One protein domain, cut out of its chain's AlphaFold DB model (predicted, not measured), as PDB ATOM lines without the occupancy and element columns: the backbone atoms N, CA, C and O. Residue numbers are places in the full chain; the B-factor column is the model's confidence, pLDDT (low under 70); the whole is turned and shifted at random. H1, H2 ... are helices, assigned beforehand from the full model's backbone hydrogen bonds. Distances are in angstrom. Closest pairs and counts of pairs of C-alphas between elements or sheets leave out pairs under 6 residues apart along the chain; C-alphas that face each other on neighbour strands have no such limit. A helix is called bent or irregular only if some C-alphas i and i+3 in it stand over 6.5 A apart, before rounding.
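Overview. This is residues 434 to 623 of the 627 residues of the protein "DUF1214 domain-containing protein" of Mycolicibacter heraklionensis (UniProt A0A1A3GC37). A long, flattened helical hairpin makes the length of this domain: H6, slightly bent, is one leg, and H7 and H8, following each other nearly in line, are the other. H1 and H2 cross one face of the hairpin, H9 runs beside H6 on the side away from H8, H4 and H5 pack on H8, and H3 touches only the last part of H2. The printed part has 190 residues with nine named helices, H1 to H9 in order along the chain, and no named strand: all helix. It is loose, with a radius of gyration of the C-alphas of 20.0 A, and elongated, spanning 69 by 38 by 25 A.

Along the chain. The longest helix, H6, residues 505 to 545, begins with C-alpha 505 at (170.389, 177.359, 177.243). By its hydrogen bonds it was assigned as one helix, but it is bent: C-alphas 514 and 517 are 7.1 A apart. Its arms are H6a, residues 505 to 514, and H6b, residues 517 to 545, 41.3 A long. H7 is residues 555 to 573, 26.2 A, and H8 residues 579 to 595, 24.2 A. H9, residues 606 to 621, measures 22.6 A and ends with C-alpha 621 at (139.281, 154.820, 164.932). H1 is residues 434 to 443, 14.6 A, starting at C-alpha 434 (163.129, 156.492, 188.093); H2 is residues 447 to 463, 24.7 A. H3 is residues 465 to 472, H4 481 to 486 and H5 494 to 503.

Arrangement. H6 is the hub, touching six other helices; H6a and H6b stand at a shallow tilt of 26 degrees. H6b, H7 and H8 form a bundle, helices side by side. H6b and H7 are a helical hairpin, at 2 degrees, opposite ways; the closest C-alphas, of Ala 530 and Ala 571, are 5.4 A apart. H8 touches H6b residues 518 to 527, Ala 586 to Ala 519 at 4.2 A between C-alphas. H7 and H8 touch only at the corner, C-alphas 572 and 579 at 5.7 A. H9 touches H6b at a shallow tilt of 15 degrees, C-alphas 608 and 517 at 5.6 A. H1 is only just about perpendicular to H8, at 72 degrees, C-alphas 439 and 589 at 5.0 A. H2 touches H6b, C-alphas 450 and 529 at 6.2 A. H5 touches H8, C-alphas 497 and 595 at 4.7 A; H4 does too, C-alphas 481 and 581 at 6.0 A. H2 and H3 only just touch, only at the corner, with 3 pairs of C-alphas within 8 A, the closest 460 and 468 at 6.0 A. Every O i to N i+4 pair is within hydrogen-bond range in H1 to H5, H6a and H7 to H9; in H6b 23 of 25 are.

Size, cuts and confidence. The two C-alphas farthest apart, of Ser 552 and Asp 599, are 69.5 A apart. The printed part has no cut, and no link is long. The mean pLDDT of the printed part is 92.2, and no printed residue is under 70.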
ATOM      1  N   LEU A 434     164.563 156.760 188.023       91.88
ATOM      2  CA  LEU A 434     163.129 156.492 188.093       91.88
ATOM      3  C   LEU A 434     162.359 157.343 187.072       91.88
ATOM      4  O   LEU A 434     161.492 156.822 186.372       91.88
ATOM      5  N   LEU A 435     162.678 158.638 186.984       94.06
ATOM      6  CA  LEU A 435     162.029 159.557 186.048       94.06
ATOM      7  C   LEU A 435     162.436 159.272 184.600       94.06
ATOM      8  O   LEU A 435     161.577 159.274 183.728       94.06
ATOM      9  N   GLU A 436     163.709 158.974 184.346       94.88
ATOM     10  CA  GLU A 436     164.225 158.624 183.020       94.88
ATOM     11  C   GLU A 436     163.600 157.334 182.488       94.88
ATOM     12  O   GLU A 436     163.157 157.284 181.343       94.88
ATOM     13  N   TYR A 437     163.472 156.299 183.325       92.12
ATOM     14  CA  TYR A 437     162.763 155.091 182.908       92.12
ATOM     15  C   TYR A 437     161.296 155.395 182.566       92.12
ATOM     16  O   TYR A 437     160.804 154.936 181.534       92.12
ATOM     17  N   GLY A 438     160.620 156.212 183.385       91.19
ATOM     18  CA  GLY A 438     159.260 156.685 183.110       91.19
ATOM     19  C   GLY A 438     159.160 157.407 181.767       91.19
ATOM     20  O   GLY A 438     158.349 157.021 180.930       91.19
ATOM     21  N   TYR A 439     160.058 158.359 181.524       94.50
ATOM     22  CA  TYR A 439     160.170 159.096 180.270       94.50
ATOM     23  C   TYR A 439     160.368 158.164 179.066       94.50
ATOM     24  O   TYR A 439     159.652 158.281 178.070       94.50
ATOM     25  N   SER A 440     161.267 157.179 179.160       91.62
ATOM     26  CA  SER A 440     161.455 156.185 178.095       91.62
ATOM     27  C   SER A 440     160.180 155.370 177.828       91.62
ATOM     28  O   SER A 440     159.836 155.087 176.681       91.62
ATOM     29  N   PHE A 441     159.417 155.029 178.867       87.12
ATOM     30  CA  PHE A 441     158.190 154.259 178.707       87.12
ATOM     31  C   PHE A 441     157.046 155.100 178.113       87.12
ATOM     32  O   PHE A 441     156.352 154.647 177.197       87.12
ATOM     33  N   HIS A 442     156.873 156.344 178.567       90.19
ATOM     34  CA  HIS A 442     155.833 157.249 178.070       90.19
ATOM     35  C   HIS A 442     156.020 157.601 176.590       90.19
ATOM     36  O   HIS A 442     155.037 157.653 175.845       90.19
ATOM     37  N   GLN A 443     157.266 157.745 176.121       91.81
ATOM     38  CA  GLN A 443     157.575 157.925 174.696       91.81
ATOM     39  C   GLN A 443     156.936 156.835 173.815       91.81
ATOM     40  O   GLN A 443     156.396 157.146 172.753       91.81
ATOM     41  N   SER A 444     156.884 155.589 174.293       85.12
ATOM     42  CA  SER A 444     156.284 154.447 173.585       85.12
ATOM     43  C   SER A 444     154.749 154.412 173.632       85.12
ATOM     44  O   SER A 444     154.130 153.575 172.972       85.12
ATOM     45  N   SER A 445     154.104 155.297 174.402       85.56
ATOM     46  CA  SER A 445     152.641 155.344 174.498       85.56
ATOM     47  C   SER A 445     152.035 155.802 173.173       85.56
ATOM     48  O   SER A 445     152.327 156.887 172.673       85.56
ATOM     49  N   ASN A 446     151.175 154.972 172.593       84.44
ATOM     50  CA  ASN A 446     150.496 155.223 171.325       84.44
ATOM     51  C   ASN A 446     149.030 154.767 171.428       84.44
ATOM     52  O   ASN A 446     148.490 154.621 172.524       84.44
ATOM     53  N   ILE A 447     148.357 154.527 170.303       86.56
ATOM     54  CA  ILE A 447     146.955 154.103 170.342       86.56
ATOM     55  C   ILE A 447     146.746 152.743 171.037       86.56
ATOM     56  O   ILE A 447     145.681 152.504 171.600       86.56
ATOM     57  N   ASN A 448     147.748 151.859 171.050       83.38
ATOM     58  CA  ASN A 448     147.650 150.563 171.722       83.38
ATOM     59  C   ASN A 448     147.573 150.733 173.239       83.38
ATOM     60  O   ASN A 448     146.764 150.062 173.867       83.38
ATOM     61  N   TRP A 449     148.295 151.708 173.808       87.88
ATOM     62  CA  TRP A 449     148.153 152.072 175.222       87.88
ATOM     63  C   TRP A 449     146.691 152.369 175.580       87.88
ATOM     64  O   TRP A 449     146.180 151.904 176.600       87.88
ATOM     65  N   LEU A 450     145.993 153.113 174.717       88.69
ATOM     66  CA  LEU A 450     144.587 153.461 174.917       88.69
ATOM     67  C   LEU A 450     143.691 152.218 174.852       88.69
ATOM     68  O   LEU A 450     142.795 152.054 175.679       88.69
ATOM     69  N   TRP A 451     143.935 151.340 173.883       87.94
ATOM     70  CA  TRP A 451     143.171 150.111 173.679       87.94
ATOM     71  C   TRP A 451     143.361 149.086 174.784       87.94
ATOM     72  O   TRP A 451     142.365 148.546 175.267       87.94
ATOM     73  N   ASP A 452     144.594 148.880 175.233       86.75
ATOM     74  CA  ASP A 452     144.905 147.961 176.321       86.75
ATOM     75  C   ASP A 452     144.205 148.409 177.605       86.75
ATOM     76  O   ASP A 452     143.433 147.647 178.193       86.75
ATOM     77  N   ASN A 453     144.352 149.683 177.987       89.75
ATOM     78  CA  ASN A 453     143.698 150.212 179.186       89.75
ATOM     79  C   ASN A 453     142.164 150.223 179.064       89.75
ATOM     80  O   ASN A 453     141.460 149.966 180.047       89.75
ATOM     81  N   LEU A 454     141.617 150.444 177.863       90.94
ATOM     82  CA  LEU A 454     140.177 150.348 177.623       90.94
ATOM     83  C   LEU A 454     139.661 148.910 177.787       90.94
ATOM     84  O   LEU A 454     138.626 148.697 178.420       90.94
ATOM     85  N   GLN A 455     140.345 147.915 177.222       91.38
ATOM     86  CA  GLN A 455     139.947 146.507 177.323       91.38
ATOM     87  C   GLN A 455     140.128 145.967 178.741       91.38
ATOM     88  O   GLN A 455     139.242 145.276 179.243       91.38
ATOM     89  N   ILE A 456     141.201 146.347 179.434       90.62
ATOM     90  CA  ILE A 456     141.399 145.977 180.840       90.62
ATOM     91  C   ILE A 456     140.323 146.601 181.726       90.62
ATOM     92  O   ILE A 456     139.763 145.903 182.570       90.62
ATOM     93  N   GLY A 457     139.966 147.870 181.507       90.19
ATOM     94  CA  GLY A 457     138.854 148.513 182.211       90.19
ATOM     95  C   GLY A 457     137.525 147.773 182.018       90.19
ATOM     96  O   GLY A 457     136.789 147.568 182.982       90.19
ATOM     97  N   GLN A 458     137.245 147.292 180.801       92.56
ATOM     98  CA  GLN A 458     136.060 146.471 180.512       92.56
ATOM     99  C   GLN A 458     136.097 145.120 181.243       92.56
ATOM    100  O   GLN A 458     135.092 144.708 181.819       92.56
ATOM    101  N   ILE A 459     137.255 144.450 181.287       93.88
ATOM    102  CA  ILE A 459     137.410 143.189 182.027       93.88
ATOM    103  C   ILE A 459     137.233 143.430 183.534       93.88
ATOM    104  O   ILE A 459     136.460 142.711 184.164       93.88
ATOM    105  N   LYS A 460     137.868 144.465 184.111       91.62
ATOM    106  CA  LYS A 460     137.697 144.854 185.526       91.62
ATOM    107  C   LYS A 460     136.236 145.149 185.862       91.62
ATOM    108  O   LYS A 460     135.752 144.693 186.894       91.62
ATOM    109  N   ALA A 461     135.515 145.850 184.989       89.00
ATOM    110  CA  ALA A 461     134.089 146.108 185.174       89.00
ATOM    111  C   ALA A 461     133.251 144.815 185.175       89.00
ATOM    112  O   ALA A 461     132.280 144.723 185.926       89.00
ATOM    113  N   ALA A 462     133.637 143.812 184.378       91.62
ATOM    114  CA  ALA A 462     132.921 142.544 184.263       91.62
ATOM    115  C   ALA A 462     133.177 141.578 185.439       91.62
ATOM    116  O   ALA A 462     132.244 140.920 185.901       91.62
ATOM    117  N   ILE A 463     134.420 141.476 185.931       93.75
ATOM    118  CA  ILE A 463     134.804 140.481 186.962       93.75
ATOM    119  C   ILE A 463     135.107 141.079 188.346       93.75
ATOM    120  O   ILE A 463     135.217 140.335 189.323       93.75
ATOM    121  N   GLY A 464     135.210 142.406 188.443       91.19
ATOM    122  CA  GLY A 464     135.644 143.145 189.631       91.19
ATOM    123  C   GLY A 464     137.164 143.324 189.700       91.19
ATOM    124  O   GLY A 464     137.917 142.415 189.353       91.19
ATOM    125  N   SER A 465     137.618 144.488 190.178       89.12
ATOM    126  CA  SER A 465     139.050 144.817 190.287       89.12
ATOM    127  C   SER A 465     139.814 143.855 191.198       89.12
ATOM    128  O   SER A 465     140.855 143.363 190.790       89.12
ATOM    129  N   ASP A 466     139.265 143.494 192.363       92.88
ATOM    130  CA  ASP A 466     139.918 142.548 193.283       92.88
ATOM    131  C   ASP A 466     140.148 141.177 192.623       92.88
ATOM    132  O   ASP A 466     141.219 140.585 192.743       92.88
ATOM    133  N   THR A 467     139.150 140.681 191.880       95.38
ATOM    134  CA  THR A 467     139.262 139.433 191.111       95.38
ATOM    135  C   THR A 467     140.294 139.573 189.997       95.38
ATOM    136  O   THR A 467     141.076 138.655 189.763       95.38
ATOM    137  N   PHE A 468     140.311 140.712 189.298       94.06
ATOM    138  CA  PHE A 468     141.307 140.984 188.268       94.06
ATOM    139  C   PHE A 468     142.721 140.930 188.855       94.06
ATOM    140  O   PHE A 468     143.564 140.199 188.341       94.06
ATOM    141  N   ASP A 469     142.964 141.645 189.950       91.69
ATOM    142  CA  ASP A 469     144.279 141.729 190.587       91.69
ATOM    143  C   ASP A 469     144.709 140.367 191.159       91.69
ATOM    144  O   ASP A 469     145.878 139.994 191.078       91.69
ATOM    145  N   GLN A 470     143.767 139.556 191.655       94.06
ATOM    146  CA  GLN A 470     144.045 138.175 192.062       94.06
ATOM    147  C   GLN A 470     144.525 137.308 190.883       94.06
ATOM    148  O   GLN A 470     145.417 136.477 191.058       94.06
ATOM    149  N   LEU A 471     143.947 137.492 189.694       95.31
ATOM    150  CA  LEU A 471     144.214 136.668 188.510       95.31
ATOM    151  C   LEU A 471     145.426 137.126 187.693       95.31
ATOM    152  O   LEU A 471     146.101 136.302 187.073       95.31
ATOM    153  N   PHE A 472     145.691 138.426 187.656       92.44
ATOM    154  CA  PHE A 472     146.684 139.034 186.767       92.44
ATOM    155  C   PHE A 472     147.778 139.795 187.526       92.44
ATOM    156  O   PHE A 472     148.689 140.337 186.906       92.44
ATOM    157  N   GLY A 473     147.720 139.781 188.860       88.81
ATOM    158  CA  GLY A 473     148.586 140.575 189.726       88.81
ATOM    159  C   GLY A 473     148.092 142.015 189.801       88.81
ATOM    160  O   GLY A 473     147.504 142.516 188.850       88.81
ATOM    161  N   GLY A 474     148.335 142.680 190.926       81.75
ATOM    162  CA  GLY A 474     148.180 144.131 191.071       81.75
ATOM    163  C   GLY A 474     149.549 144.808 191.145       81.75
ATOM    164  O   GLY A 474     150.555 144.135 191.355       81.75
ATOM    165  N   GLN A 475     149.590 146.132 190.993       76.19
ATOM    166  CA  GLN A 475     150.795 146.934 191.238       76.19
ATOM    167  C   GLN A 475     150.592 147.723 192.535       76.19
ATOM    168  O   GLN A 475     150.023 148.816 192.544       76.19
ATOM    169  N   GLY A 476     150.937 147.089 193.657       72.31
ATOM    170  CA  GLY A 476     150.651 147.599 195.001       72.31
ATOM    171  C   GLY A 476     151.599 148.707 195.458       72.31
ATOM    172  O   GLY A 476     151.235 149.481 196.344       72.31
ATOM    173  N   ASP A 477     152.773 148.806 194.832       78.62
ATOM    174  CA  ASP A 477     153.835 149.737 195.220       78.62
ATOM    175  C   ASP A 477     153.868 150.996 194.333       78.62
ATOM    176  O   ASP A 477     154.814 151.785 194.382       78.62
ATOM    177  N   VAL A 478     152.811 151.229 193.543       83.19
ATOM    178  CA  VAL A 478     152.667 152.434 192.713       83.19
ATOM    179  C   VAL A 478     152.315 153.633 193.599       83.19
ATOM    180  O   VAL A 478     151.258 153.641 194.236       83.19
ATOM    181  N   PRO A 479     153.140 154.696 193.618       89.06
ATOM    182  CA  PRO A 479     152.812 155.906 194.354       89.06
ATOM    183  C   PRO A 479     151.533 156.559 193.832       89.06
ATOM    184  O   PRO A 479     151.319 156.661 192.621       89.06
ATOM    185  N   SER A 480     150.706 157.079 194.738       91.44
ATOM    186  CA  SER A 480     149.506 157.809 194.336       91.44
ATOM    187  C   SER A 480     149.861 159.103 193.591       91.44
ATOM    188  O   SER A 480     150.957 159.657 193.738       91.44
ATOM    189  N   VAL A 481     148.896 159.669 192.855       92.62
ATOM    190  CA  VAL A 481     149.064 161.006 192.253       92.62
ATOM    191  C   VAL A 481     149.411 162.066 193.304       92.62
ATOM    192  O   VAL A 481     150.165 162.990 193.020       92.62
ATOM    193  N   PHE A 482     148.923 161.919 194.541       93.81
ATOM    194  CA  PHE A 482     149.254 162.835 195.628       93.81
ATOM    195  C   PHE A 482     150.703 162.665 196.096       93.81
ATOM    196  O   PHE A 482     151.393 163.669 196.270       93.81
ATOM    197  N   ASP A 483     151.190 161.429 196.230       92.62
ATOM    198  CA  ASP A 483     152.585 161.159 196.600       92.62
ATOM    199  C   ASP A 483     153.547 161.779 195.579       92.62
ATOM    200  O   ASP A 483     154.478 162.488 195.963       92.62
ATOM    201  N   ARG A 484     153.262 161.635 194.278       91.69
ATOM    202  CA  ARG A 484     154.028 162.257 193.176       91.69
ATOM    203  C   ARG A 484     153.951 163.791 193.140       91.69
ATOM    204  O   ARG A 484     154.819 164.453 192.560       91.69
ATOM    205  N   MET A 485     152.908 164.384 193.722       91.12
ATOM    206  CA  MET A 485     152.771 165.842 193.825       91.12
ATOM    207  C   MET A 485     153.606 166.435 194.960       91.12
ATOM    208  O   MET A 485     154.046 167.579 194.837       91.12
ATOM    209  N   VAL A 486     153.779 165.706 196.069       91.56
ATOM    210  CA  VAL A 486     154.346 166.263 197.312       91.56
ATOM    211  C   VAL A 486     155.702 165.685 197.700       91.56
ATOM    212  O   VAL A 486     156.433 166.338 198.445       91.56
ATOM    213  N   SER A 487     156.038 164.482 197.233       90.31
ATOM    214  CA  SER A 487     157.319 163.844 197.517       90.31
ATOM    215  C   SER A 487     158.433 164.484 196.700       90.31
ATOM    216  O   SER A 487     158.317 164.651 195.485       90.31
ATOM    217  N   THR A 488     159.537 164.807 197.369       87.06
ATOM    218  CA  THR A 488     160.765 165.254 196.706       87.06
ATOM    219  C   THR A 488     161.494 164.128 196.003       87.06
ATOM    220  O   THR A 488     162.298 164.431 195.137       87.06
ATOM    221  N   ASP A 489     161.207 162.872 196.346       86.94
ATOM    222  CA  ASP A 489     161.936 161.697 195.852       86.94
ATOM    223  C   ASP A 489     161.244 161.076 194.624       86.94
ATOM    224  O   ASP A 489     161.830 160.271 193.912       86.94
ATOM    225  N   LEU A 490     159.988 161.468 194.367       89.94
ATOM    226  CA  LEU A 490     159.150 160.972 193.263       89.94
ATOM    227  C   LEU A 490     158.865 162.033 192.188       89.94
ATOM    228  O   LEU A 490     158.055 161.803 191.293       89.94
ATOM    229  N   GLY A 491     159.454 163.221 192.315       90.75
ATOM    230  CA  GLY A 491     159.320 164.311 191.350       90.75
ATOM    231  C   GLY A 491     160.684 164.837 190.909       90.75
ATOM    232  O   GLY A 491     161.699 164.334 191.376       90.75
ATOM    233  N   PRO A 492     160.744 165.859 190.042       94.44
ATOM    234  CA  PRO A 492     162.008 166.343 189.494       94.44
ATOM    235  C   PRO A 492     162.905 167.024 190.529       94.44
ATOM    236  O   PRO A 492     162.441 167.844 191.332       94.44
ATOM    237  N   ASN A 493     164.220 166.804 190.429       94.88
ATOM    238  CA  ASN A 493     165.201 167.635 191.119       94.88
ATOM    239  C   ASN A 493     165.347 168.982 190.393       94.88
ATOM    240  O   ASN A 493     166.237 169.195 189.569       94.88
ATOM    241  N   TRP A 494     164.463 169.928 190.717       95.69
ATOM    242  CA  TRP A 494     164.445 171.250 190.082       95.69
ATOM    243  C   TRP A 494     165.764 172.020 190.209       95.69
ATOM    244  O   TRP A 494     166.066 172.842 189.349       95.69
ATOM    245  N   GLY A 495     166.557 171.763 191.255       96.62
ATOM    246  CA  GLY A 495     167.889 172.353 191.392       96.62
ATOM    247  C   GLY A 495     168.807 171.934 190.244       96.62
ATOM    248  O   GLY A 495     169.386 172.800 189.586       96.62
ATOM    249  N   ASN A 496     168.880 170.631 189.968       96.69
ATOM    250  CA  ASN A 496     169.666 170.079 188.864       96.69
ATOM    251  C   ASN A 496     169.120 170.551 187.511       96.69
ATOM    252  O   ASN A 496     169.885 171.072 186.704       96.69
ATOM    253  N   VAL A 497     167.797 170.494 187.313       98.19
ATOM    254  CA  VAL A 497     167.146 170.954 186.073       98.19
ATOM    255  C   VAL A 497     167.487 172.418 185.776       98.19
ATOM    256  O   VAL A 497     167.954 172.736 184.685       98.19
ATOM    257  N   PHE A 498     167.314 173.337 186.736       98.31
ATOM    258  CA  PHE A 498     167.622 174.754 186.505       98.31
ATOM    259  C   PHE A 498     169.112 175.005 186.278       98.31
ATOM    260  O   PHE A 498     169.463 175.856 185.459       98.31
ATOM    261  N   ASN A 499     169.983 174.286 186.988       98.31
ATOM    262  CA  ASN A 499     171.421 174.382 186.767       98.31
ATOM    263  C   ASN A 499     171.787 173.928 185.347       98.31
ATOM    264  O   ASN A 499     172.561 174.624 184.690       98.31
ATOM    265  N   ASN A 500     171.185 172.840 184.854       98.38
ATOM    266  CA  ASN A 500     171.424 172.339 183.504       98.38
ATOM    267  C   ASN A 500     170.922 173.315 182.430       98.38
ATOM    268  O   ASN A 500     171.664 173.680 181.524       98.38
ATOM    269  N   VAL A 501     169.712 173.861 182.595       98.56
ATOM    270  CA  VAL A 501     169.152 174.878 181.684       98.56
ATOM    271  C   VAL A 501     170.035 176.129 181.598       98.56
ATOM    272  O   VAL A 501     170.177 176.722 180.530       98.56
ATOM    273  N   LEU A 502     170.631 176.561 182.713       98.44
ATOM    274  CA  LEU A 502     171.551 177.702 182.721       98.44
ATOM    275  C   LEU A 502     172.903 177.380 182.073       98.44
ATOM    276  O   LEU A 502     173.530 178.289 181.526       98.44
ATOM    277  N   ALA A 503     173.349 176.125 182.156       98.50
ATOM    278  CA  ALA A 503     174.577 175.654 181.525       98.50
ATOM    279  C   ALA A 503     174.418 175.489 180.004       98.50
ATOM    280  O   ALA A 503     175.321 175.885 179.272       98.50
ATOM    281  N   HIS A 504     173.256 175.003 179.551       98.38
ATOM    282  CA  HIS A 504     172.969 174.628 178.160       98.38
ATOM    283  C   HIS A 504     171.695 175.308 177.624       98.38
ATOM    284  O   HIS A 504     170.715 174.637 177.303       98.38
ATOM    285  N   PRO A 505     171.639 176.650 177.522       98.12
ATOM    286  CA  PRO A 505     170.389 177.359 177.243       98.12
ATOM    287  C   PRO A 505     169.799 177.084 175.851       98.12
ATOM    288  O   PRO A 505     168.579 177.070 175.702       98.12
ATOM    289  N   GLU A 506     170.640 176.889 174.830       98.06
ATOM    290  CA  GLU A 506     170.185 176.548 173.473       98.06
ATOM    291  C   GLU A 506     169.698 175.098 173.408       98.06
ATOM    292  O   GLU A 506     168.573 174.850 172.973       98.06
ATOM    293  N   GLY A 507     170.486 174.166 173.951       98.19
ATOM    294  CA  GLY A 507     170.103 172.764 174.075       98.19
ATOM    295  C   GLY A 507     168.806 172.566 174.849       98.19
ATOM    296  O   GLY A 507     167.909 171.865 174.392       98.19
ATOM    297  N   ALA A 508     168.648 173.255 175.980       98.44
ATOM    298  CA  ALA A 508     167.431 173.217 176.784       98.44
ATOM    299  C   ALA A 508     166.209 173.770 176.034       98.44
ATOM    300  O   ALA A 508     165.099 173.260 176.196       98.44
ATOM    301  N   PHE A 509     166.386 174.798 175.196       98.50
ATOM    302  CA  PHE A 509     165.308 175.282 174.334       98.50
ATOM    303  C   PHE A 509     164.903 174.221 173.304       98.50
ATOM    304  O   PHE A 509     163.709 173.973 173.135       98.50
ATOM    305  N   ASN A 510     165.868 173.561 172.661       98.56
ATOM    306  CA  ASN A 510     165.586 172.482 171.712       98.56
ATOM    307  C   ASN A 510     164.918 171.288 172.407       98.56
ATOM    308  O   ASN A 510     163.886 170.818 171.936       98.56
ATOM    309  N   ALA A 511     165.418 170.873 173.574       98.31
ATOM    310  CA  ALA A 511     164.831 169.806 174.380       98.31
ATOM    311  C   ALA A 511     163.371 170.096 174.761       98.31
ATOM    312  O   ALA A 511     162.524 169.208 174.656       98.31
ATOM    313  N   LEU A 512     163.050 171.340 175.134       98.31
ATOM    314  CA  LEU A 512     161.674 171.763 175.413       98.31
ATOM    315  C   LEU A 512     160.762 171.594 174.186       98.31
ATOM    316  O   LEU A 512     159.634 171.122 174.317       98.31
ATOM    317  N   ILE A 513     161.232 171.991 172.999       98.50
ATOM    318  CA  ILE A 513     160.461 171.874 171.752       98.50
ATOM    319  C   ILE A 513     160.300 170.409 171.336       98.50
ATOM    320  O   ILE A 513     159.209 170.018 170.919       98.50
ATOM    321  N   ASN A 514     161.355 169.607 171.471       98.00
ATOM    322  CA  ASN A 514     161.344 168.189 171.132       98.00
ATOM    323  C   ASN A 514     160.362 167.400 172.010       98.00
ATOM    324  O   ASN A 514     159.715 166.490 171.507       98.00
ATOM    325  N   ASN A 515     160.212 167.777 173.285       98.19
ATOM    326  CA  ASN A 515     159.373 167.072 174.264       98.19
ATOM    327  C   ASN A 515     157.929 167.577 174.370       98.19
ATOM    328  O   ASN A 515     157.091 166.934 175.004       98.19
ATOM    329  N   LEU A 516     157.596 168.703 173.735       98.25
ATOM    330  CA  LEU A 516     156.228 169.219 173.731       98.25
ATOM    331  C   LEU A 516     155.187 168.202 173.210       98.25
ATOM    332  O   LEU A 516     154.114 168.124 173.813       98.25
ATOM    333  N   PRO A 517     155.455 167.407 172.155       97.94
ATOM    334  CA  PRO A 517     154.519 166.382 171.699       97.94
ATOM    335  C   PRO A 517     154.246 165.302 172.742       97.94
ATOM    336  O   PRO A 517     153.102 164.880 172.878       97.94
ATOM    337  N   LEU A 518     155.260 164.886 173.506       96.56
ATOM    338  CA  LEU A 518     155.084 163.887 174.557       96.56
ATOM    339  C   LEU A 518     154.200 164.417 175.686       96.56
ATOM    340  O   LEU A 518     153.214 163.777 176.030       96.56
ATOM    341  N   ALA A 519     154.446 165.649 176.140       97.62
ATOM    342  CA  ALA A 519     153.595 166.303 177.132       97.62
ATOM    343  C   ALA A 519     152.125 166.429 176.678       97.62
ATOM    344  O   ALA A 519     151.212 166.394 177.504       97.62
ATOM    345  N   ILE A 520     151.876 166.586 175.369       97.56
ATOM    346  CA  ILE A 520     150.519 166.551 174.800       97.56
ATOM    347  C   ILE A 520     149.940 165.136 174.911       97.56
ATOM    348  O   ILE A 520     148.845 164.988 175.455       97.56
ATOM    349  N   LYS A 521     150.676 164.111 174.457       94.38
ATOM    350  CA  LYS A 521     150.251 162.699 174.507       94.38
ATOM    351  C   LYS A 521     149.915 162.253 175.932       94.38
ATOM    352  O   LYS A 521     148.868 161.639 176.131       94.38
ATOM    353  N   ASP A 522     150.750 162.613 176.906       94.75
ATOM    354  CA  ASP A 522     150.574 162.259 178.319       94.75
ATOM    355  C   ASP A 522     149.239 162.735 178.891       94.75
ATOM    356  O   ASP A 522     148.667 162.084 179.760       94.75
ATOM    357  N   ILE A 523     148.719 163.866 178.412       95.50
ATOM    358  CA  ILE A 523     147.439 164.427 178.864       95.50
ATOM    359  C   ILE A 523     146.287 163.930 177.983       95.50
ATOM    360  O   ILE A 523     145.196 163.626 178.481       95.50
ATOM    361  N   GLU A 524     146.507 163.869 176.671       94.81
ATOM    362  CA  GLU A 524     145.491 163.528 175.679       94.81
ATOM    363  C   GLU A 524     145.023 162.079 175.823       94.81
ATOM    364  O   GLU A 524     143.818 161.844 175.919       94.81
ATOM    365  N   LEU A 525     145.942 161.117 175.920       93.25
ATOM    366  CA  LEU A 525     145.608 159.692 175.981       93.25
ATOM    367  C   LEU A 525     144.705 159.343 177.189       93.25
ATOM    368  O   LEU A 525     143.626 158.782 176.966       93.25
ATOM    369  N   PRO A 526     145.035 159.727 178.445       94.25
ATOM    370  CA  PRO A 526     144.123 159.589 179.586       94.25
ATOM    371  C   PRO A 526     142.773 160.290 179.406       94.25
ATOM    372  O   PRO A 526     141.735 159.773 179.825       94.25
ATOM    373  N   SER A 527     142.763 161.467 178.773       96.12
ATOM    374  CA  SER A 527     141.531 162.227 178.542       96.12
ATOM    375  C   SER A 527     140.600 161.507 177.566       96.12
ATOM    376  O   SER A 527     139.394 161.417 177.812       96.12
ATOM    377  N   VAL A 528     141.155 160.952 176.484       95.69
ATOM    378  CA  VAL A 528     140.410 160.143 175.511       95.69
ATOM    379  C   VAL A 528     139.904 158.855 176.160       95.69
ATOM    380  O   VAL A 528     138.732 158.519 175.984       95.69
ATOM    381  N   LEU A 529     140.732 158.175 176.961       94.75
ATOM    382  CA  LEU A 529     140.330 156.973 177.700       94.75
ATOM    383  C   LEU A 529     139.118 157.245 178.598       94.75
ATOM    384  O   LEU A 529     138.102 156.555 178.489       94.75
ATOM    385  N   ALA A 530     139.196 158.285 179.431       95.94
ATOM    386  CA  ALA A 530     138.105 158.689 180.312       95.94
ATOM    387  C   ALA A 530     136.832 159.038 179.522       95.94
ATOM    388  O   ALA A 530     135.728 158.632 179.897       95.94
ATOM    389  N   GLY A 531     136.976 159.757 178.404       96.06
ATOM    390  CA  GLY A 531     135.871 160.100 177.510       96.06
ATOM    391  C   GLY A 531     135.173 158.869 176.933       96.06
ATOM    392  O   GLY A 531     133.948 158.765 177.018       96.06
ATOM    393  N   LEU A 532     135.943 157.909 176.411       95.06
ATOM    394  CA  LEU A 532     135.426 156.656 175.856       95.06
ATOM    395  C   LEU A 532     134.717 155.809 176.918       95.06
ATOM    396  O   LEU A 532     133.610 155.328 176.676       95.06
ATOM    397  N   GLN A 533     135.309 155.661 178.104       94.00
ATOM    398  CA  GLN A 533     134.705 154.904 179.205       94.00
ATOM    399  C   GLN A 533     133.380 155.528 179.667       94.00
ATOM    400  O   GLN A 533     132.378 154.825 179.820       94.00
ATOM    401  N   LEU A 534     133.337 156.856 179.835       94.19
ATOM    402  CA  LEU A 534     132.115 157.575 180.208       94.19
ATOM    403  C   LEU A 534     131.041 157.493 179.122       94.19
ATOM    404  O   LEU A 534     129.859 157.311 179.440       94.19
ATOM    405  N   GLN A 535     131.430 157.625 177.853       93.06
ATOM    406  CA  GLN A 535     130.518 157.478 176.723       93.06
ATOM    407  C   GLN A 535     129.901 156.079 176.717       93.06
ATOM    408  O   GLN A 535     128.676 155.953 176.703       93.06
ATOM    409  N   HIS A 536     130.728 155.039 176.795       90.62
ATOM    410  CA  HIS A 536     130.270 153.656 176.757       90.62
ATOM    411  C   HIS A 536     129.333 153.324 177.917       90.62
ATOM    412  O   HIS A 536     128.240 152.799 177.704       90.62
ATOM    413  N   LEU A 537     129.702 153.720 179.138       90.19
ATOM    414  CA  LEU A 537     128.858 153.532 180.315       90.19
ATOM    415  C   LEU A 537     127.513 154.263 180.175       90.19
ATOM    416  O   LEU A 537     126.466 153.745 180.576       90.19
ATOM    417  N   THR A 538     127.512 155.453 179.572       91.88
ATOM    418  CA  THR A 538     126.282 156.204 179.278       91.88
ATOM    419  C   THR A 538     125.400 155.470 178.275       91.88
ATOM    420  O   THR A 538     124.194 155.346 178.504       91.88
ATOM    421  N   GLU A 539     125.977 154.962 177.188       90.62
ATOM    422  CA  GLU A 539     125.255 154.213 176.158       90.62
ATOM    423  C   GLU A 539     124.655 152.919 176.722       90.62
ATOM    424  O   GLU A 539     123.461 152.667 176.531       90.62
ATOM    425  N   GLN A 540     125.432 152.154 177.496       87.56
ATOM    426  CA  GLN A 540     124.964 150.949 178.185       87.56
ATOM    427  C   GLN A 540     123.838 151.258 179.176       87.56
ATOM    428  O   GLN A 540     122.795 150.601 179.155       87.56
ATOM    429  N   THR A 541     124.000 152.295 180.006       88.88
ATOM    430  CA  THR A 541     122.977 152.699 180.986       88.88
ATOM    431  C   THR A 541     121.686 153.111 180.282       88.88
ATOM    432  O   THR A 541     120.597 152.693 180.674       88.88
ATOM    433  N   LEU A 542     121.783 153.897 179.205       90.75
ATOM    434  CA  LEU A 542     120.615 154.337 178.448       90.75
ATOM    435  C   LEU A 542     119.918 153.165 177.744       90.75
ATOM    436  O   LEU A 542     118.687 153.111 177.745       90.75
ATOM    437  N   ALA A 543     120.678 152.228 177.174       88.56
ATOM    438  CA  ALA A 543     120.133 151.008 176.586       88.56
ATOM    439  C   ALA A 543     119.414 150.156 177.646       88.56
ATOM    440  O   ALA A 543     118.273 149.743 177.431       88.56
ATOM    441  N   ALA A 544     120.015 149.980 178.826       86.50
ATOM    442  CA  ALA A 544     119.403 149.266 179.940       86.50
ATOM    443  C   ALA A 544     118.112 149.955 180.417       86.50
ATOM    444  O   ALA A 544     117.085 149.294 180.560       86.50
ATOM    445  N   MET A 545     118.102 151.285 180.560       87.62
ATOM    446  CA  MET A 545     116.917 152.074 180.939       87.62
ATOM    447  C   MET A 545     115.750 151.960 179.949       87.62
ATOM    448  O   MET A 545     114.602 152.217 180.325       87.62
ATOM    449  N   GLN A 546     116.011 151.607 178.688       89.38
ATOM    450  CA  GLN A 546     114.957 151.349 177.702       89.38
ATOM    451  C   GLN A 546     114.278 149.987 177.912       89.38
ATOM    452  O   GLN A 546     113.177 149.766 177.400       89.38
ATOM    453  N   THR A 547     114.885 149.091 178.693       83.69
ATOM    454  CA  THR A 547     114.282 147.816 179.090       83.69
ATOM    455  C   THR A 547     113.323 148.013 180.271       83.69
ATOM    456  O   THR A 547     113.546 148.830 181.166       83.69
ATOM    457  N   GLY A 548     112.225 147.252 180.305       74.94
ATOM    458  CA  GLY A 548     111.313 147.252 181.457       74.94
ATOM    459  C   GLY A 548     111.930 146.639 182.724       74.94
ATOM    460  O   GLY A 548     111.450 146.904 183.824       74.94
ATOM    461  N   GLU A 549     112.993 145.844 182.568       80.75
ATOM    462  CA  GLU A 549     113.698 145.136 183.641       80.75
ATOM    463  C   GLU A 549     114.534 146.088 184.498       80.75
ATOM    464  O   GLU A 549     114.514 145.975 185.724       80.75
ATOM    465  N   TYR A 550     115.175 147.091 183.891       85.88
ATOM    466  CA  TYR A 550     115.999 148.058 184.624       85.88
ATOM    467  C   TYR A 550     115.223 148.759 185.746       85.88
ATOM    468  O   TYR A 550     115.704 148.879 186.868       85.88
ATOM    469  N   TRP A 551     113.980 149.160 185.474       88.50
ATOM    470  CA  TRP A 551     113.120 149.844 186.446       88.50
ATOM    471  C   TRP A 551     112.421 148.905 187.431       88.50
ATOM    472  O   TRP A 551     111.752 149.376 188.352       88.50
ATOM    473  N   SER A 552     112.538 147.590 187.232       88.38
ATOM    474  CA  SER A 552     111.939 146.591 188.120       88.38
ATOM    475  C   SER A 552     112.745 146.374 189.405       88.38
ATOM    476  O   SER A 552     112.166 145.955 190.408       88.38
ATOM    477  N   ASP A 553     114.032 146.741 189.402       86.25
ATOM    478  CA  ASP A 553     114.899 146.755 190.579       86.25
ATOM    479  C   ASP A 553     115.545 148.138 190.771       86.25
ATOM    480  O   ASP A 553     116.336 148.617 189.962       86.25
ATOM    481  N   SER A 554     115.221 148.786 191.891       83.75
ATOM    482  CA  SER A 554     115.795 150.080 192.276       83.75
ATOM    483  C   SER A 554     117.315 150.055 192.480       83.75
ATOM    484  O   SER A 554     117.938 151.119 192.456       83.75
ATOM    485  N   SER A 555     117.914 148.877 192.688       89.75
ATOM    486  CA  SER A 555     119.362 148.716 192.846       89.75
ATOM    487  C   SER A 555     120.133 149.030 191.555       89.75
ATOM    488  O   SER A 555     121.261 149.516 191.629       89.75
ATOM    489  N   ASN A 556     119.505 148.871 190.383       87.69
ATOM    490  CA  ASN A 556     120.116 149.143 189.078       87.69
ATOM    491  C   ASN A 556     120.518 150.615 188.917       87.69
ATOM    492  O   ASN A 556     121.585 150.927 188.386       87.69
ATOM    493  N   LEU A 557     119.693 151.531 189.438       88.12
ATOM    494  CA  LEU A 557     119.989 152.962 189.412       88.12
ATOM    495  C   LEU A 557     121.200 153.297 190.282       88.12
ATOM    496  O   LEU A 557     122.091 154.018 189.842       88.12
ATOM    497  N   LEU A 558     121.238 152.766 191.507       89.44
ATOM    498  CA  LEU A 558     122.367 152.970 192.414       89.44
ATOM    499  C   LEU A 558     123.657 152.363 191.843       89.44
ATOM    500  O   LEU A 558     124.702 152.999 191.913       89.44
ATOM    501  N   SER A 559     123.569 151.178 191.237       87.88
ATOM    502  CA  SER A 559     124.703 150.508 190.591       87.88
ATOM    503  C   SER A 559     125.252 151.337 189.431       87.88
ATOM    504  O   SER A 559     126.456 151.562 189.368       87.88
ATOM    505  N   SER A 560     124.373 151.895 188.591       89.44
ATOM    506  CA  SER A 560     124.773 152.809 187.514       89.44
ATOM    507  C   SER A 560     125.464 154.058 188.069       89.44
ATOM    508  O   SER A 560     126.545 154.415 187.613       89.44
ATOM    509  N   PHE A 561     124.904 154.701 189.106       90.81
ATOM    510  CA  PHE A 561     125.543 155.853 189.760       90.81
ATOM    511  C   PHE A 561     126.927 155.524 190.335       90.81
ATOM    512  O   PHE A 561     127.848 156.324 190.187       90.81
ATOM    513  N   ASN A 562     127.080 154.363 190.972       91.19
ATOM    514  CA  ASN A 562     128.362 153.921 191.516       91.19
ATOM    515  C   ASN A 562     129.380 153.632 190.402       91.19
ATOM    516  O   ASN A 562     130.543 154.006 190.542       91.19
ATOM    517  N   ALA A 563     128.948 153.038 189.286       89.19
ATOM    518  CA  ALA A 563     129.798 152.819 188.118       89.19
ATOM    519  C   ALA A 563     130.305 154.151 187.542       89.19
ATOM    520  O   ALA A 563     131.505 154.306 187.328       89.19
ATOM    521  N   PHE A 564     129.431 155.158 187.399       93.31
ATOM    522  CA  PHE A 564     129.850 156.508 186.990       93.31
ATOM    523  C   PHE A 564     130.836 157.125 187.985       93.31
ATOM    524  O   PHE A 564     131.829 157.719 187.575       93.31
ATOM    525  N   GLY A 565     130.573 156.981 189.287       93.69
ATOM    526  CA  GLY A 565     131.473 157.458 190.336       93.69
ATOM    527  C   GLY A 565     132.861 156.821 190.257       93.69
ATOM    528  O   GLY A 565     133.846 157.525 190.436       93.69
ATOM    529  N   THR A 566     132.927 155.528 189.931       91.75
ATOM    530  CA  THR A 566     134.182 154.779 189.763       91.75
ATOM    531  C   THR A 566     134.961 155.294 188.556       91.75
ATOM    532  O   THR A 566     136.083 155.750 188.722       91.75
ATOM    533  N   VAL A 567     134.335 155.371 187.373       93.12
ATOM    534  CA  VAL A 567     134.999 155.887 186.159       93.12
ATOM    535  C   VAL A 567     135.493 157.327 186.349       93.12
ATOM    536  O   VAL A 567     136.598 157.660 185.935       93.12
ATOM    537  N   ILE A 568     134.712 158.193 187.008       96.00
ATOM    538  CA  ILE A 568     135.139 159.573 187.308       96.00
ATOM    539  C   ILE A 568     136.308 159.589 188.298       96.00
ATOM    540  O   ILE A 568     137.221 160.398 188.142       96.00
ATOM    541  N   ASN A 569     136.270 158.743 189.330       95.62
ATOM    542  CA  ASN A 569     137.354 158.636 190.297       95.62
ATOM    543  C   ASN A 569     138.650 158.196 189.613       95.62
ATOM    544  O   ASN A 569     139.671 158.855 189.781       95.62
ATOM    545  N   ASP A 570     138.592 157.150 188.796       92.94
ATOM    546  CA  ASP A 570     139.763 156.590 188.126       92.94
ATOM    547  C   ASP A 570     140.319 157.580 187.095       92.94
ATOM    548  O   ASP A 570     141.515 157.856 187.086       92.94
ATOM    549  N   ALA A 571     139.451 158.257 186.333       95.75
ATOM    550  CA  ALA A 571     139.850 159.323 185.412       95.75
ATOM    551  C   ALA A 571     140.588 160.494 186.093       95.75
ATOM    552  O   ALA A 571     141.330 161.221 185.429       95.75
ATOM    553  N   LEU A 572     140.396 160.700 187.401       96.38
ATOM    554  CA  LEU A 572     141.012 161.793 188.158       96.38
ATOM    555  C   LEU A 572     142.168 161.353 189.059       96.38
ATOM    556  O   LEU A 572     143.052 162.171 189.317       96.38
ATOM    557  N   PHE A 573     142.157 160.120 189.560       94.25
ATOM    558  CA  PHE A 573     143.023 159.714 190.668       94.25
ATOM    559  C   PHE A 573     143.732 158.378 190.479       94.25
ATOM    560  O   PHE A 573     144.621 158.087 191.281       94.25
ATOM    561  N   ASP A 574     143.396 157.594 189.451       90.94
ATOM    562  CA  ASP A 574     144.187 156.410 189.124       90.94
ATOM    563  C   ASP A 574     145.649 156.825 188.848       90.94
ATOM    564  O   ASP A 574     145.896 157.730 188.040       90.94
ATOM    565  N   PRO A 575     146.639 156.240 189.540       89.00
ATOM    566  CA  PRO A 575     148.027 156.683 189.441       89.00
ATOM    567  C   PRO A 575     148.681 156.382 188.085       89.00
ATOM    568  O   PRO A 575     149.733 156.958 187.801       89.00
ATOM    569  N   ALA A 576     148.067 155.523 187.268       85.00
ATOM    570  CA  ALA A 576     148.574 155.065 185.983       85.00
ATOM    571  C   ALA A 576     147.856 155.722 184.791       85.00
ATOM    572  O   ALA A 576     148.488 156.148 183.826       85.00
ATOM    573  N   THR A 577     146.526 155.812 184.847       90.06
ATOM    574  CA  THR A 577     145.697 156.167 183.682       90.06
ATOM    575  C   THR A 577     144.871 157.433 183.859       90.06
ATOM    576  O   THR A 577     144.099 157.776 182.965       90.06
ATOM    577  N   SER A 578     144.969 158.124 184.999       93.75
ATOM    578  CA  SER A 578     144.201 159.353 185.213       93.75
ATOM    579  C   SER A 578     144.758 160.545 184.441       93.75
ATOM    580  O   SER A 578     145.948 160.644 184.144       93.75
ATOM    581  N   ILE A 579     143.899 161.535 184.210       96.81
ATOM    582  CA  ILE A 579     144.290 162.836 183.657       96.81
ATOM    583  C   ILE A 579     145.304 163.529 184.585       96.81
ATOM    584  O   ILE A 579     146.230 164.186 184.118       96.81
ATOM    585  N   THR A 580     145.165 163.362 185.906       96.38
ATOM    586  CA  THR A 580     146.125 163.905 186.881       96.38
ATOM    587  C   THR A 580     147.493 163.244 186.740       96.38
ATOM    588  O   THR A 580     148.497 163.953 186.738       96.38
ATOM    589  N   ALA A 581     147.541 161.917 186.581       93.62
ATOM    590  CA  ALA A 581     148.778 161.201 186.282       93.62
ATOM    591  C   ALA A 581     149.397 161.704 184.970       93.62
ATOM    592  O   ALA A 581     150.590 161.987 184.952       93.62
ATOM    593  N   GLY A 582     148.583 161.955 183.939       94.94
ATOM    594  CA  GLY A 582     149.022 162.561 182.680       94.94
ATOM    595  C   GLY A 582     149.712 163.920 182.842       94.94
ATOM    596  O   GLY A 582     150.794 164.146 182.311       94.94
ATOM    597  N   PHE A 583     149.159 164.823 183.658       97.19
ATOM    598  CA  PHE A 583     149.833 166.094 183.970       97.19
ATOM    599  C   PHE A 583     151.152 165.914 184.732       97.19
ATOM    600  O   PHE A 583     152.067 166.726 184.575       97.19
ATOM    601  N   LEU A 584     151.248 164.894 185.587       95.69
ATOM    602  CA  LEU A 584     152.474 164.591 186.324       95.69
ATOM    603  C   LEU A 584     153.531 163.966 185.413       95.69
ATOM    604  O   LEU A 584     154.680 164.378 185.496       95.69
ATOM    605  N   ASN A 585     153.140 163.066 184.509       95.00
ATOM    606  CA  ASN A 585     154.013 162.510 183.474       95.00
ATOM    607  C   ASN A 585     154.565 163.631 182.590       95.00
ATOM    608  O   ASN A 585     155.772 163.808 182.539       95.00
ATOM    609  N   ALA A 586     153.702 164.516 182.078       97.12
ATOM    610  CA  ALA A 586     154.136 165.664 181.286       97.12
ATOM    611  C   ALA A 586     155.133 166.572 182.036       97.12
ATOM    612  O   ALA A 586     156.081 167.089 181.447       97.12
ATOM    613  N   ARG A 587     154.934 166.795 183.346       96.81
ATOM    614  CA  ARG A 587     155.882 167.543 184.194       96.81
ATOM    615  C   ARG A 587     157.225 166.819 184.290       96.81
ATOM    616  O   ARG A 587     158.264 167.470 184.180       96.81
ATOM    617  N   ASP A 588     157.180 165.526 184.581       96.06
ATOM    618  CA  ASP A 588     158.345 164.691 184.850       96.06
ATOM    619  C   ASP A 588     159.176 164.516 183.569       96.06
ATOM    620  O   ASP A 588     160.364 164.833 183.567       96.06
ATOM    621  N   ASP A 589     158.540 164.190 182.452       96.88
ATOM    622  CA  ASP A 589     159.164 163.965 181.148       96.88
ATOM    623  C   ASP A 589     159.800 165.240 180.577       96.88
ATOM    624  O   ASP A 589     160.951 165.236 180.135       96.88
ATOM    625  N   LEU A 590     159.108 166.385 180.682       98.19
ATOM    626  CA  LEU A 590     159.704 167.682 180.339       98.19
ATOM    627  C   LEU A 590     160.936 167.981 181.197       98.19
ATOM    628  O   LEU A 590     161.895 168.578 180.711       98.19
ATOM    629  N   SER A 591     160.915 167.598 182.474       98.12
ATOM    630  CA  SER A 591     162.055 167.818 183.361       98.12
ATOM    631  C   SER A 591     163.246 166.936 182.997       98.12
ATOM    632  O   SER A 591     164.366 167.439 183.026       98.12
ATOM    633  N   VAL A 592     163.009 165.683 182.589       98.19
ATOM    634  CA  VAL A 592     164.047 164.754 182.121       98.19
ATOM    635  C   VAL A 592     164.699 165.292 180.852       98.19
ATOM    636  O   VAL A 592     165.920 165.432 180.810       98.19
ATOM    637  N   GLY A 593     163.901 165.704 179.860       98.06
ATOM    638  CA  GLY A 593     164.432 166.297 178.631       98.06
ATOM    639  C   GLY A 593     165.282 167.548 178.892       98.06
ATOM    640  O   GLY A 593     166.321 167.738 178.268       98.06
ATOM    641  N   LEU A 594     164.880 168.400 179.843       98.56
ATOM    642  CA  LEU A 594     165.657 169.584 180.235       98.56
ATOM    643  C   LEU A 594     166.910 169.244 181.054       98.56
ATOM    644  O   LEU A 594     167.918 169.940 180.926       98.56
ATOM    645  N   LEU A 595     166.842 168.223 181.909       98.31
ATOM    646  CA  LEU A 595     167.959 167.759 182.732       98.31
ATOM    647  C   LEU A 595     169.078 167.166 181.872       98.31
ATOM    648  O   LEU A 595     170.242 167.420 182.155       98.31
ATOM    649  N   ASN A 596     168.714 166.451 180.808       97.50
ATOM    650  CA  ASN A 596     169.638 165.747 179.918       97.50
ATOM    651  C   ASN A 596     170.002 166.531 178.643       97.50
ATOM    652  O   ASN A 596     170.663 166.010 177.742       97.50
ATOM    653  N   ALA A 597     169.596 167.802 178.556       97.69
ATOM    654  CA  ALA A 597     169.970 168.680 177.454       97.69
ATOM    655  C   ALA A 597     171.455 169.076 177.524       97.69
ATOM    656  O   ALA A 597     171.965 169.438 178.584       97.69
ATOM    657  N   THR A 598     172.123 169.096 176.375       97.19
ATOM    658  CA  THR A 598     173.520 169.521 176.211       97.19
ATOM    659  C   THR A 598     173.622 170.600 175.136       97.19
ATOM    660  O   THR A 598     172.656 170.869 174.425       97.19
ATOM    661  N   ASP A 599     174.794 171.217 174.967       96.62
ATOM    662  CA  ASP A 599     175.012 172.182 173.875       96.62
ATOM    663  C   ASP A 599     174.840 171.560 172.475       96.62
ATOM    664  O   ASP A 599     174.586 172.288 171.517       96.62
ATOM    665  N   ASP A 600     174.928 170.229 172.371       96.06
ATOM    666  CA  ASP A 600     174.763 169.469 171.133       96.06
ATOM    667  C   ASP A 600     173.326 168.939 170.945       96.06
ATOM    668  O   ASP A 600     173.047 168.253 169.966       96.06
ATOM    669  N   THR A 601     172.383 169.245 171.849       96.94
ATOM    670  CA  THR A 601     170.980 168.830 171.685       96.94
ATOM    671  C   THR A 601     170.344 169.538 170.486       96.94
ATOM    672  O   THR A 601     170.009 170.727 170.543       96.94
ATOM    673  N   GLU A 602     170.130 168.794 169.402       95.56
ATOM    674  CA  GLU A 602     169.510 169.282 168.170       95.56
ATOM    675  C   GLU A 602     167.972 169.200 168.209       95.56
ATOM    676  O   GLU A 602     167.366 168.508 169.029       95.56
ATOM    677  N   LEU A 603     167.309 169.928 167.306       96.06
ATOM    678  CA  LEU A 603     165.876 169.742 167.071       96.06
ATOM    679  C   LEU A 603     165.640 168.424 166.329       96.06
ATOM    680  O   LEU A 603     166.254 168.180 165.293       96.06
ATOM    681  N   THR A 604     164.683 167.634 166.808       93.38
ATOM    682  CA  THR A 604     164.258 166.383 166.172       93.38
ATOM    683  C   THR A 604     162.754 166.378 165.897       93.38
ATOM    684  O   THR A 604     161.972 167.082 166.538       93.38
ATOM    685  N   ASN A 605     162.345 165.564 164.924       91.19
ATOM    686  CA  ASN A 605     160.946 165.351 164.569       91.19
ATOM    687  C   ASN A 605     160.370 164.037 165.121       91.19
ATOM    688  O   ASN A 605     159.187 163.801 164.908       91.19
ATOM    689  N   THR A 606     161.140 163.208 165.834       93.19
ATOM    690  CA  THR A 606     160.716 161.865 166.285       93.19
ATOM    691  C   THR A 606     159.401 161.892 167.072       93.19
ATOM    692  O   THR A 606     158.404 161.317 166.638       93.19
ATOM    693  N   LEU A 607     159.333 162.658 168.167       95.50
ATOM    694  CA  LEU A 607     158.106 162.769 168.970       95.50
ATOM    695  C   LEU A 607     156.986 163.557 168.259       95.50
ATOM    696  O   LEU A 607     155.802 163.345 168.522       95.50
ATOM    697  N   TRP A 608     157.331 164.451 167.327       95.12
ATOM    698  CA  TRP A 608     156.342 165.156 166.502       95.12
ATOM    699  C   TRP A 608     155.662 164.219 165.499       95.12
ATOM    700  O   TRP A 608     154.448 164.308 165.308       95.12
ATOM    701  N   ALA A 609     156.428 163.317 164.884       91.69
ATOM    702  CA  ALA A 609     155.915 162.290 163.989       91.69
ATOM    703  C   ALA A 609     154.996 161.328 164.749       91.69
ATOM    704  O   ALA A 609     153.853 161.147 164.331       91.69
ATOM    705  N   GLN A 610     155.419 160.862 165.930       90.44
ATOM    706  CA  GLN A 610     154.580 160.061 166.828       90.44
ATOM    707  C   GLN A 610     153.223 160.705 167.126       90.44
ATOM    708  O   GLN A 610     152.185 160.049 167.045       90.44
ATOM    709  N   LEU A 611     153.209 161.990 167.496       93.75
ATOM    710  CA  LEU A 611     151.961 162.696 167.790       93.75
ATOM    711  C   LEU A 611     151.072 162.807 166.542       93.75
ATOM    712  O   LEU A 611     149.855 162.659 166.639       93.75
ATOM    713  N   SER A 612     151.661 163.047 165.367       91.94
ATOM    714  CA  SER A 612     150.914 163.064 164.105       91.94
ATOM    715  C   SER A 612     150.278 161.704 163.809       91.94
ATOM    716  O   SER A 612     149.093 161.641 163.496       91.94
ATOM    717  N   GLU A 613     151.041 160.623 163.952       88.19
ATOM    718  CA  GLU A 613     150.577 159.254 163.716       88.19
ATOM    719  C   GLU A 613     149.481 158.843 164.705       88.19
ATOM    720  O   GLU A 613     148.472 158.248 164.309       88.19
ATOM    721  N   LEU A 614     149.620 159.214 165.984       88.38
ATOM    722  CA  LEU A 614     148.576 159.012 166.986       88.38
ATOM    723  C   LEU A 614     147.281 159.726 166.585       88.38
ATOM    724  O   LEU A 614     146.222 159.099 166.581       88.38
ATOM    725  N   ASN A 615     147.363 161.003 166.208       90.75
ATOM    726  CA  ASN A 615     146.202 161.798 165.804       90.75
ATOM    727  C   ASN A 615     145.503 161.219 164.570       90.75
ATOM    728  O   ASN A 615     144.274 161.111 164.552       90.75
ATOM    729  N   ASP A 616     146.271 160.800 163.563       87.94
ATOM    730  CA  ASP A 616     145.730 160.164 162.361       87.94
ATOM    731  C   ASP A 616     145.030 158.843 162.699       87.94
ATOM    732  O   ASP A 616     143.947 158.554 162.177       87.94
ATOM    733  N   THR A 617     145.608 158.050 163.603       85.81
ATOM    734  CA  THR A 617     145.032 156.760 164.002       85.81
ATOM    735  C   THR A 617     143.789 156.940 164.878       85.81
ATOM    736  O   THR A 617     142.791 156.246 164.674       85.81
ATOM    737  N   LEU A 618     143.788 157.914 165.797       88.38
ATOM    738  CA  LEU A 618     142.609 158.295 166.583       88.38
ATOM    739  C   LEU A 618     141.476 158.785 165.678       88.38
ATOM    740  O   LEU A 618     140.338 158.338 165.818       88.38
ATOM    741  N   ALA A 619     141.781 159.649 164.707       88.25
ATOM    742  CA  ALA A 619     140.793 160.141 163.755       88.25
ATOM    743  C   ALA A 619     140.172 159.001 162.936       88.25
ATOM    744  O   ALA A 619     138.959 159.000 162.713       88.25
ATOM    745  N   GLN A 620     140.966 158.010 162.520       86.12
ATOM    746  CA  GLN A 620     140.453 156.813 161.849       86.12
ATOM    747  C   GLN A 620     139.548 155.987 162.774       86.12
ATOM    748  O   GLN A 620     138.408 155.702 162.405       86.12
ATOM    749  N   ALA A 621     140.011 155.668 163.987       86.19
ATOM    750  CA  ALA A 621     139.281 154.820 164.932       86.19
ATOM    751  C   ALA A 621     137.965 155.442 165.429       86.19
ATOM    752  O   ALA A 621     136.994 154.725 165.675       86.19
ATOM    753  N   LEU A 622     137.918 156.771 165.555       86.62
ATOM    754  CA  LEU A 622     136.749 157.527 166.016       86.62
ATOM    755  C   LEU A 622     135.851 158.024 164.865       86.62
ATOM    756  O   LEU A 622     134.891 158.763 165.099       86.62
ATOM    757  N   GLY A 623     136.129 157.630 163.615       78.94
ATOM    758  CA  GLY A 623     135.285 157.949 162.459       78.94
ATOM    759  C   GLY A 623     135.315 159.423 162.029       78.94
ATOM    760  O   GLY A 623     134.306 159.946 161.553       78.94
TER     761      GLY A 623